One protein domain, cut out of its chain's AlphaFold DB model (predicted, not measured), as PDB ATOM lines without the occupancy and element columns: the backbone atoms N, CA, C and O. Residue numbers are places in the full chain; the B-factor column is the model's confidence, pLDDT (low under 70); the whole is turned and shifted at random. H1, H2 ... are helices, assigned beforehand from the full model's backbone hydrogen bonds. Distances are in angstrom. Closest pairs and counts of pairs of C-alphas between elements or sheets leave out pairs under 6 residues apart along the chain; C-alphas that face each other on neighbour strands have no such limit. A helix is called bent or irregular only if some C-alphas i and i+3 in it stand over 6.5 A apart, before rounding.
ATOM      1  N   HIS A  62      17.938   7.474  93.105       65.12
ATOM      2  CA  HIS A  62      19.338   7.427  93.553       65.12
ATOM      3  C   HIS A  62      20.354   8.090  92.616       65.12
ATOM      4  O   HIS A  62      21.546   8.110  92.919       65.12
ATOM      5  N   ARG A  63      19.916   8.716  91.516       73.12
ATOM      6  CA  ARG A  63      20.847   9.308  90.536       73.12
ATOM      7  C   ARG A  63      21.553  10.558  91.044       73.12
ATOM      8  O   ARG A  63      22.767  10.658  90.923       73.12
ATOM      9  N   ARG A  64      20.827  11.508  91.643       79.88
ATOM     10  CA  ARG A  64      21.465  12.703  92.227       79.88
ATOM     11  C   ARG A  64      22.424  12.358  93.368       79.88
ATOM     12  O   ARG A  64      23.536  12.875  93.332       79.88
ATOM     13  N   PRO A  65      22.060  11.487  94.335       82.19
ATOM     14  CA  PRO A  65      23.009  11.002  95.334       82.19
ATOM     15  C   PRO A  65      24.254  10.357  94.716       82.19
ATOM     16  O   PRO A  65      25.358  10.628  95.176       82.19
ATOM     17  N   TYR A  66      24.094   9.569  93.648       77.50
ATOM     18  CA  TYR A  66      25.213   8.965  92.924       77.50
ATOM     19  C   TYR A  66      26.135  10.018  92.293       77.50
ATOM     20  O   TYR A  66      27.333  10.022  92.561       77.50
ATOM     21  N   TRP A  67      25.587  10.966  91.528       79.25
ATOM     22  CA  TRP A  67      26.384  12.034  90.915       79.25
ATOM     23  C   TRP A  67      27.082  12.910  91.951       79.25
ATOM     24  O   TRP A  67      28.230  13.299  91.748       79.25
ATOM     25  N   LYS A  68      26.412  13.179  93.076       83.69
ATOM     26  CA  LYS A  68      27.016  13.880  94.207       83.69
ATOM     27  C   LYS A  68      28.200  13.094  94.774       83.69
ATOM     28  O   LYS A  68      29.281  13.654  94.870       83.69
ATOM     29  N   ALA A  69      28.038  11.795  95.037       78.50
ATOM     30  CA  ALA A  69      29.127  10.944  95.518       78.50
ATOM     31  C   ALA A  69      30.314  10.890  94.535       78.50
ATOM     32  O   ALA A  69      31.467  10.901  94.962       78.50
ATOM     33  N   CYS A  70      30.052  10.883  93.224       75.31
ATOM     34  CA  CYS A  70      31.105  10.964  92.208       75.31
ATOM     35  C   CYS A  70      31.865  12.300  92.250       75.31
ATOM     36  O   CYS A  70      33.085  12.303  92.113       75.31
ATOM     37  N   LEU A  71      31.169  13.425  92.443       81.25
ATOM     38  CA  LEU A  71      31.819  14.734  92.574       81.25
ATOM     39  C   LEU A  71      32.576  14.885  93.895       81.25
ATOM     40  O   LEU A  71      33.645  15.488  93.901       81.25
ATOM     41  N   ASP A  72      32.062  14.319  94.986       79.81
ATOM     42  CA  ASP A  72      32.733  14.330  96.289       79.81
ATOM     43  C   ASP A  72      34.037  13.513  96.250       79.81
ATOM     44  O   ASP A  72      35.031  13.894  96.870       79.81
ATOM     45  N   ALA A  73      34.059  12.409  95.489       76.00
ATOM     46  CA  ALA A  73      35.262  11.610  95.260       76.00
ATOM     47  C   ALA A  73      36.283  12.326  94.358       76.00
ATOM     48  O   ALA A  73      37.487  12.209  94.574       76.00
ATOM     49  N   GLU A  74      35.808  13.077  93.360       77.00
ATOM     50  CA  GLU A  74      36.641  13.720  92.337       77.00
ATOM     51  C   GLU A  74      36.294  15.219  92.175       77.00
ATOM     52  O   GLU A  74      35.818  15.659  91.121       77.00
ATOM     53  N   PRO A  75      36.565  16.063  93.193       75.31
ATOM     54  CA  PRO A  75      36.130  17.466  93.214       75.31
ATOM     55  C   PRO A  75      36.810  18.337  92.149       75.31
ATOM     56  O   PRO A  75      36.305  19.403  91.784       75.31
ATOM     57  N   TRP A  76      37.940  17.886  91.592       75.19
ATOM     58  CA  TRP A  76      38.615  18.570  90.487       75.19
ATOM     59  C   TRP A  76      37.754  18.628  89.217       75.19
ATOM     60  O   TRP A  76      37.972  19.508  88.385       75.19
ATOM     61  N   ILE A  77      36.755  17.747  89.070       75.81
ATOM     62  CA  ILE A  77      35.809  17.773  87.946       75.81
ATOM     63  C   ILE A  77      35.041  19.099  87.925       75.81
ATOM     64  O   ILE A  77      34.816  19.657  86.853       75.81
ATOM     65  N   VAL A  78      34.702  19.648  89.097       76.19
ATOM     66  CA  VAL A  78      34.020  20.945  89.221       76.19
ATOM     67  C   VAL A  78      34.926  22.073  88.717       76.19
ATOM     68  O   VAL A  78      34.533  22.846  87.847       76.19
ATOM     69  N   VAL A  79      36.173  22.114  89.199       71.69
ATOM     70  CA  VAL A  79      37.219  23.071  88.782       71.69
ATOM     71  C   VAL A  79      37.403  23.035  87.267       71.69
ATOM     72  O   VAL A  79      37.401  24.061  86.578       71.69
ATOM     73  N   TRP A  80      37.545  21.827  86.739       76.38
ATOM     74  CA  TRP A  80      37.737  21.595  85.326       76.38
ATOM     75  C   TRP A  80      36.505  22.026  84.512       76.38
ATOM     76  O   TRP A  80      36.666  22.722  83.507       76.38
ATOM     77  N   TRP A  81      35.287  21.730  84.971       77.00
ATOM     78  CA  TRP A  81      34.047  22.142  84.308       77.00
ATOM     79  C   TRP A  81      33.910  23.667  84.238       77.00
ATOM     80  O   TRP A  81      33.693  24.214  83.155       77.00
ATOM     81  N   ILE A  82      34.139  24.374  85.349       70.19
ATOM     82  CA  ILE A  82      34.094  25.847  85.387       70.19
ATOM     83  C   ILE A  82      35.100  26.434  84.395       70.19
ATOM     84  O   ILE A  82      34.748  27.319  83.614       70.19
ATOM     85  N   SER A  83      36.328  25.897  84.366       69.56
ATOM     86  CA  SER A  83      37.379  26.370  83.455       69.56
ATOM     87  C   SER A  83      36.991  26.246  81.976       69.56
ATOM     88  O   SER A  83      37.440  27.041  81.148       69.56
ATOM     89  N   LYS A  84      36.143  25.266  81.636       69.75
ATOM     90  CA  LYS A  84      35.664  25.023  80.270       69.75
ATOM     91  C   LYS A  84      34.412  25.822  79.924       69.75
ATOM     92  O   LYS A  84      34.293  26.262  78.785       69.75
ATOM     93  N   CYS A  85      33.498  26.002  80.873       68.12
ATOM     94  CA  CYS A  85      32.183  26.593  80.616       68.12
ATOM     95  C   CYS A  85      32.133  28.109  80.822       68.12
ATOM     96  O   CYS A  85      31.442  28.796  80.075       68.12
ATOM     97  N   VAL A  86      32.852  28.634  81.814       63.44
ATOM     98  CA  VAL A  86      32.805  30.060  82.183       63.44
ATOM     99  C   VAL A  86      33.940  30.852  81.513       63.44
ATOM    100  O   VAL A  86      33.876  32.075  81.396       63.44
ATOM    101  N   GLY A  87      34.966  30.161  81.002       55.59
ATOM    102  CA  GLY A  87      36.175  30.788  80.466       55.59
ATOM    103  C   GLY A  87      36.970  31.534  81.548       55.59
ATOM    104  O   GLY A  87      36.737  31.359  82.739       55.59
ATOM    105  N   HIS A  88      37.900  32.403  81.135       52.78
ATOM    106  CA  HIS A  88      38.739  33.229  82.028       52.78
ATOM    107  C   HIS A  88      37.965  34.273  82.866       52.78
ATOM    108  O   HIS A  88      38.584  35.107  83.517       52.78
ATOM    109  N   VAL A  89      36.627  34.284  82.830       51.72
ATOM    110  CA  VAL A  89      35.801  35.314  83.490       51.72
ATOM    111  C   VAL A  89      35.858  35.195  85.015       51.72
ATOM    112  O   VAL A  89      35.695  36.189  85.716       51.72
ATOM    113  N   ILE A  90      36.135  33.997  85.532       59.88
ATOM    114  CA  ILE A  90      36.391  33.759  86.949       59.88
ATOM    115  C   ILE A  90      37.675  32.948  87.043       59.88
ATOM    116  O   ILE A  90      37.749  31.835  86.516       59.88
ATOM    117  N   ASP A  91      38.690  33.489  87.715       66.00
ATOM    118  CA  ASP A  91      39.903  32.734  88.007       66.00
ATOM    119  C   ASP A  91      39.527  31.549  88.900       66.00
ATOM    120  O   ASP A  91      39.353  31.675  90.107       66.00
ATOM    121  N   VAL A  92      39.393  30.365  88.305       66.69
ATOM    122  CA  VAL A  92      39.056  29.120  89.017       66.69
ATOM    123  C   VAL A  92      40.064  28.842  90.136       66.69
ATOM    124  O   VAL A  92      39.724  28.325  91.198       66.69
ATOM    125  N   ALA A  93      41.311  29.269  89.923       68.19
ATOM    126  CA  ALA A  93      42.343  29.244  90.940       68.19
ATOM    127  C   ALA A  93      41.960  30.080  92.173       68.19
ATOM    128  O   ALA A  93      42.273  29.661  93.275       68.19
ATOM    129  N   TRP A  94      41.284  31.222  92.031       76.00
ATOM    130  CA  TRP A  94      40.850  32.039  93.169       76.00
ATOM    131  C   TRP A  94      39.814  31.303  94.034       76.00
ATOM    132  O   TRP A  94      39.984  31.220  95.253       76.00
ATOM    133  N   ILE A  95      38.814  30.664  93.414       74.62
ATOM    134  CA  ILE A  95      37.793  29.910  94.159       74.62
ATOM    135  C   ILE A  95      38.412  28.691  94.868       74.62
ATOM    136  O   ILE A  95      38.045  28.412  96.003       74.62
ATOM    137  N   TRP A  96      39.378  27.985  94.265       76.12
ATOM    138  CA  TRP A  96      39.935  26.733  94.826       76.12
ATOM    139  C   TRP A  96      41.309  26.847  95.510       76.12
ATOM    140  O   TRP A  96      41.832  25.850  96.008       76.12
ATOM    141  N   GLN A  97      41.917  28.033  95.584       72.94
ATOM    142  CA  GLN A  97      43.184  28.227  96.301       72.94
ATOM    143  C   GLN A  97      43.014  28.035  97.815       72.94
ATOM    144  O   GLN A  97      42.048  28.497  98.410       72.94
ATOM    145  N   THR A  98      43.999  27.430  98.478       65.00
ATOM    146  CA  THR A  98      44.001  27.188  99.936       65.00
ATOM    147  C   THR A  98      44.540  28.357 100.763       65.00
ATOM    148  O   THR A  98      44.645  28.254 101.985       65.00
ATOM    149  N   LYS A  99      44.917  29.473 100.127       66.44
ATOM    150  CA  LYS A  99      45.479  30.621 100.845       66.44
ATOM    151  C   LYS A  99      44.403  31.311 101.696       66.44
ATOM    152  O   LYS A  99      43.270  31.447 101.228       66.44
ATOM    153  N   PRO A 100      44.751  31.756 102.917       60.84
ATOM    154  CA  PRO A 100      43.842  32.525 103.754       60.84
ATOM    155  C   PRO A 100      43.528  33.864 103.081       60.84
ATOM    156  O   PRO A 100      44.432  34.623 102.729       60.84
ATOM    157  N   GLU A 101      42.238  34.126 102.891       76.12
ATOM    158  CA  GLU A 101      41.739  35.405 102.390       76.12
ATOM    159  C   GLU A 101      41.915  36.480 103.462       76.12
ATOM    160  O   GLU A 101      41.652  36.257 104.645       76.12
ATOM    161  N   THR A 102      42.393  37.653 103.050       78.12
ATOM    162  CA  THR A 102      42.628  38.783 103.965       78.12
ATOM    163  C   THR A 102      41.352  39.599 104.191       78.12
ATOM    164  O   THR A 102      41.219  40.252 105.223       78.12
ATOM    165  N   ASP A 103      40.410  39.547 103.243       81.31
ATOM    166  CA  ASP A 103      39.106  40.207 103.332       81.31
ATOM    167  C   ASP A 103      38.020  39.193 103.749       81.31
ATOM    168  O   ASP A 103      37.778  38.218 103.028       81.31
ATOM    169  N   PRO A 104      37.321  39.413 104.880       84.00
ATOM    170  CA  PRO A 104      36.257  38.518 105.330       84.00
ATOM    171  C   PRO A 104      35.096  38.405 104.331       84.00
ATOM    172  O   PRO A 104      34.489  37.342 104.241       84.00
ATOM    173  N   LYS A 105      34.791  39.452 103.550       80.44
ATOM    174  CA  LYS A 105      33.704  39.401 102.555       80.44
ATOM    175  C   LYS A 105      34.045  38.481 101.387       80.44
ATOM    176  O   LYS A 105      33.175  37.758 100.908       80.44
ATOM    177  N   LEU A 106      35.303  38.498 100.943       79.19
ATOM    178  CA  LEU A 106      35.789  37.597  99.896       79.19
ATOM    179  C   LEU A 106      35.820  36.148 100.386       79.19
ATOM    180  O   LEU A 106      35.463  35.248  99.630       79.19
ATOM    181  N   ALA A 107      36.171  35.930 101.657       82.12
ATOM    182  CA  ALA A 107      36.118  34.608 102.271       82.12
ATOM    183  C   ALA A 107      34.692  34.030 102.288       82.12
ATOM    184  O   ALA A 107      34.507  32.872 101.916       82.12
ATOM    185  N   THR A 108      33.688  34.834 102.665       84.38
ATOM    186  CA  THR A 108      32.274  34.420 102.629       84.38
ATOM    187  C   THR A 108      31.829  34.093 101.207       84.38
ATOM    188  O   THR A 108      31.392  32.978 100.959       84.38
ATOM    189  N   LEU A 109      32.048  35.004 100.253       81.31
ATOM    190  CA  LEU A 109      31.673  34.787  98.850       81.31
ATOM    191  C   LEU A 109      32.301  33.511  98.270       81.31
ATOM    192  O   LEU A 109      31.655  32.761  97.545       81.31
ATOM    193  N   LYS A 110      33.573  33.258  98.583       82.69
ATOM    194  CA  LYS A 110      34.274  32.049  98.155       82.69
ATOM    195  C   LYS A 110      33.647  30.787  98.744       82.69
ATOM    196  O   LYS A 110      33.487  29.815  98.012       82.69
ATOM    197  N   SER A 111      33.310  30.803 100.035       83.81
ATOM    198  CA  SER A 111      32.634  29.685 100.701       83.81
ATOM    199  C   SER A 111      31.290  29.386 100.041       83.81
ATOM    200  O   SER A 111      31.037  28.242  99.680       83.81
ATOM    201  N   ASP A 112      30.480  30.422  99.808       82.00
ATOM    202  CA  ASP A 112      29.160  30.291  99.185       82.00
ATOM    203  C   ASP A 112      29.281  29.678  97.776       82.00
ATOM    204  O   ASP A 112      28.597  28.715  97.433       82.00
ATOM    205  N   LEU A 113      30.232  30.162  96.968       82.12
ATOM    206  CA  LEU A 113      30.484  29.627  95.625       82.12
ATOM    207  C   LEU A 113      30.991  28.176  95.638       82.12
ATOM    208  O   LEU A 113      30.638  27.392  94.754       82.12
ATOM    209  N   GLN A 114      31.824  27.805  96.612       83.12
ATOM    210  CA  GLN A 114      32.306  26.429  96.764       83.12
ATOM    211  C   GLN A 114      31.182  25.453  97.134       83.12
ATOM    212  O   GLN A 114      31.275  24.280  96.775       83.12
ATOM    213  N   GLU A 115      30.134  25.920  97.811       85.12
ATOM    214  CA  GLU A 115      28.964  25.113  98.164       85.12
ATOM    215  C   GLU A 115      27.952  25.031  97.009       85.12
ATOM    216  O   GLU A 115      27.499  23.940  96.651       85.12
ATOM    217  N   GLU A 116      27.643  26.158  96.361       83.31
ATOM    218  CA  GLU A 116      26.588  26.224  95.341       83.31
ATOM    219  C   GLU A 116      26.981  25.589  93.998       83.31
ATOM    220  O   GLU A 116      26.156  24.938  93.342       83.31
ATOM    221  N   ILE A 117      28.231  25.763  93.551       84.69
ATOM    222  CA  ILE A 117      28.636  25.333  92.203       84.69
ATOM    223  C   ILE A 117      28.597  23.801  92.029       84.69
ATOM    224  O   ILE A 117      28.057  23.345  91.013       84.69
ATOM    225  N   PRO A 118      29.109  22.977  92.965       84.19
ATOM    226  CA  PRO A 118      28.980  21.525  92.864       84.19
ATOM    227  C   PRO A 118      27.518  21.073  92.774       84.19
ATOM    228  O   PRO A 118      27.189  20.215  91.953       84.19
ATOM    229  N   GLU A 119      26.616  21.678  93.552       84.81
ATOM    230  CA  GLU A 119      25.195  21.329  93.513       84.81
ATOM    231  C   GLU A 119      24.553  21.694  92.165       84.81
ATOM    232  O   GLU A 119      23.788  20.905  91.593       84.81
ATOM    233  N   ALA A 120      24.889  22.866  91.621       79.94
ATOM    234  CA  ALA A 120      24.450  23.277  90.292       79.94
ATOM    235  C   ALA A 120      24.938  22.303  89.204       79.94
ATOM    236  O   ALA A 120      24.169  21.946  88.305       79.94
ATOM    237  N   LEU A 121      26.176  21.809  89.318       82.44
ATOM    238  CA  LEU A 121      26.728  20.820  88.394       82.44
ATOM    239  C   LEU A 121      25.978  19.480  88.465       82.44
ATOM    240  O   LEU A 121      25.632  18.928  87.420       82.44
ATOM    241  N   VAL A 122      25.645  18.984  89.664       84.25
ATOM    242  CA  VAL A 122      24.826  17.763  89.822       84.25
ATOM    243  C   VAL A 122      23.472  17.913  89.129       84.25
ATOM    244  O   VAL A 122      23.047  17.017  88.396       84.25
ATOM    245  N   LYS A 123      22.791  19.049  89.331       81.44
ATOM    246  CA  LYS A 123      21.484  19.329  88.706       81.44
ATOM    247  C   LYS A 123      21.583  19.362  87.183       81.44
ATOM    248  O   LYS A 123      20.685  18.858  86.507       81.44
ATOM    249  N   LEU A 124      22.666  19.922  86.644       80.56
ATOM    250  CA  LEU A 124      22.916  19.951  85.208       80.56
ATOM    251  C   LEU A 124      23.122  18.539  84.645       80.56
ATOM    252  O   LEU A 124      22.476  18.189  83.659       80.56
ATOM    253  N   ILE A 125      23.963  17.721  85.282       80.69
ATOM    254  CA  ILE A 125      24.221  16.333  84.863       80.69
ATOM    255  C   ILE A 125      22.922  15.516  84.871       80.69
ATOM    256  O   ILE A 125      22.607  14.859  83.877       80.69
ATOM    257  N   ASP A 126      22.132  15.603  85.947       80.81
ATOM    258  CA  ASP A 126      20.844  14.902  86.065       80.81
ATOM    259  C   ASP A 126      19.854  15.361  84.977       80.81
ATOM    260  O   ASP A 126      19.172  14.542  84.364       80.81
ATOM    261  N   SER A 127      19.828  16.662  84.670       74.06
ATOM    262  CA  SER A 127      18.956  17.237  83.635       74.06
ATOM    263  C   SER A 127      19.358  16.810  82.218       74.06
ATOM    264  O   SER A 127      18.493  16.516  81.393       74.06
ATOM    265  N   VAL A 128      20.660  16.747  81.917       76.56
ATOM    266  CA  VAL A 128      21.172  16.230  80.634       76.56
ATOM    267  C   VAL A 128      20.841  14.747  80.494       76.56
ATOM    268  O   VAL A 128      20.347  14.330  79.449       76.56
ATOM    269  N   TYR A 129      21.053  13.965  81.553       71.25
ATOM    270  CA  TYR A 129      20.747  12.537  81.571       71.25
ATOM    271  C   TYR A 129      19.255  12.259  81.336       71.25
ATOM    272  O   TYR A 129      18.901  11.424  80.505       71.25
ATOM    273  N   LEU A 130      18.370  13.004  82.008       70.06
ATOM    274  CA  LEU A 130      16.923  12.918  81.805       70.06
ATOM    275  C   LEU A 130      16.515  13.268  80.373       70.06
ATOM    276  O   LEU A 130      15.750  12.526  79.767       70.06
ATOM    277  N   ASN A 131      17.056  14.355  79.814       68.50
ATOM    278  CA  ASN A 131      16.756  14.753  78.437       68.50
ATOM    279  C   ASN A 131      17.225  13.716  77.403       68.50
ATOM    280  O   ASN A 131      16.559  13.547  76.384       68.50
ATOM    281  N   LEU A 132      18.341  13.019  77.652       64.81
ATOM    282  CA  LEU A 132      18.829  11.940  76.784       64.81
ATOM    283  C   LEU A 132      17.882  10.737  76.796       64.81
ATOM    284  O   LEU A 132      17.495  10.262  75.731       64.81
ATOM    285  N   ILE A 133      17.447  10.301  77.981       62.38
ATOM    286  CA  ILE A 133      16.466   9.216  78.112       62.38
ATOM    287  C   ILE A 133      15.156   9.599  77.422       62.38
ATOM    288  O   ILE A 133      14.631   8.826  76.626       62.38
ATOM    289  N   ASP A 134      14.645  10.802  77.680       54.00
ATOM    290  CA  ASP A 134      13.395  11.278  77.087       54.00
ATOM    291  C   ASP A 134      13.473  11.364  75.559       54.00
ATOM    292  O   ASP A 134      12.501  11.048  74.872       54.00
ATOM    293  N   HIS A 135      14.613  11.799  75.017       58.03
ATOM    294  CA  HIS A 135      14.843  11.841  73.578       58.03
ATOM    295  C   HIS A 135      14.877  10.429  72.983       58.03
ATOM    296  O   HIS A 135      14.180  10.171  72.004       58.03
ATOM    297  N   ASP A 136      15.622   9.502  73.583       55.25
ATOM    298  CA  ASP A 136      15.757   8.138  73.067       55.25
ATOM    299  C   ASP A 136      14.440   7.348  73.168       55.25
ATOM    300  O   ASP A 136      14.096   6.605  72.248       55.25
ATOM    301  N   VAL A 137      13.641   7.593  74.214       55.47
ATOM    302  CA  VAL A 137      12.280   7.047  74.376       55.47
ATOM    303  C   VAL A 137      11.290   7.647  73.367       55.47
ATOM    304  O   VAL A 137      10.382   6.956  72.912       55.47
ATOM    305  N   LYS A 138      11.427   8.928  72.998       51.56
ATOM    306  CA  LYS A 138      10.505   9.594  72.053       51.56
ATOM    307  C   LYS A 138      10.859   9.344  70.588       51.56
ATOM    308  O   LYS A 138       9.962   9.320  69.750       51.56
ATOM    309  N   VAL A 139      12.143   9.186  70.264       54.75
ATOM    310  CA  VAL A 139      12.623   8.957  68.889       54.75
ATOM    311  C   VAL A 139      12.559   7.478  68.508       54.75
ATOM    312  O   VAL A 139      12.318   7.153  67.346       54.75
ATOM    313  N   GLY A 140      12.697   6.573  69.476       42.12
ATOM    314  CA  GLY A 140      12.398   5.163  69.296       42.12
ATOM    315  C   GLY A 140      11.044   4.822  69.899       42.12
ATOM    316  O   GLY A 140      10.955   4.608  71.100       42.12
ATOM    317  N   GLY A 141      10.019   4.590  69.073       40.34
ATOM    318  CA  GLY A 141       8.860   3.764  69.461       40.34
ATOM    319  C   GLY A 141       9.235   2.294  69.738       40.34
ATOM    320  O   GLY A 141       8.449   1.388  69.473       40.34
TER     321      GLY A 141
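What this domain is: This is residues 62 to 141 of the 192 residues of an uncharacterized protein of Cadophora sp. DSE1049 (UniProt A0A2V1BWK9). One long helix, H4, makes the longest axis, and three short helices are grouped about part of its length: H1 packs on one side of it at a slant, while H2, set crosswise to H4, and the very short H3 are together on another side. The last part of H4 and the end after it, residues 130 to 141, stick out past the short helices as a bare arm, and residues 84 to 89, of which 84 and 85 belong to H2, stick out as well. The printed part has 80 residues with four named helices, in the order H1, H2, H3, H4, and no named strand; the class is all helix. It is loose, with a radius of gyration of the C-alphas of 16.1 A, and spans 60 by 27 by 19 A, much of the length coming from H4 and its arm.

Where its parts are: H4 is residues 104 to 139, 52.5 A from C-alpha 104 at (36.257, 38.518, 105.330) to C-alpha 139 at (12.623, 8.957, 68.889). It is neither bent nor irregular, but only just: C-alphas 115 and 118 are 6.4 A apart. H1 is residues 63 to 73, 15.3 A long, and begins with C-alpha 63 at (20.847, 9.308, 90.536). H2 is residues 76 to 85, 14.3 A long. H3 is residues 92 to 96, 6.3 A long.

How they stand to each other: H4 is the hub, touching the three other helices. With residues 118 to 126 alone it touches H1; the closest C-alphas, of Trp 67 and Val 122, are 6.0 A apart. These two run opposite ways at a steep tilt of 45 degrees. With residues 117 to 121 alone H4 only just touches H2, with 3 pairs of C-alphas within 8 A. The closest C-alphas there, of Val 78 and Pro 118, are 6.2 A apart, and the lines are about perpendicular at 78 degrees. With residues 110 to 114 alone H4 touches H3, where the closest C-alphas, of Ile 95 and Lys 110, are 5.7 A apart. H2 and H3 touch, the closest C-alphas being those of Val 79 and Val 92 at 6.3 A. H1 and H2 are close but not clearly touching, about perpendicular at 74 degrees, with the closest C-alphas, of Leu 71 and Ile 77, 6.8 A apart. H1 and H3 are apart. Every O i to N i+4 pair is within hydrogen-bond range in H1, H2 and H3, and 30 of 32 are in H4.

The domain as a whole: The two C-alphas farthest apart, those of Thr 102 and Gly 141, are 59.6 A from each other. Residues 84 to 89 stand free, and so do residues 130 to 141, of which 130 to 139 belong to H4; the body without them spans 40 by 19 by 18 A. The link from H1 to H2 is tight, those from H2 to H3 and from H3 to H4 are short, and no link is long. The printed part has no cut. The mean pLDDT of the printed part is 72.8, and 26 residues are under 70: residue 62, residues 83 to 93, 98 to 100 and 131 to 141.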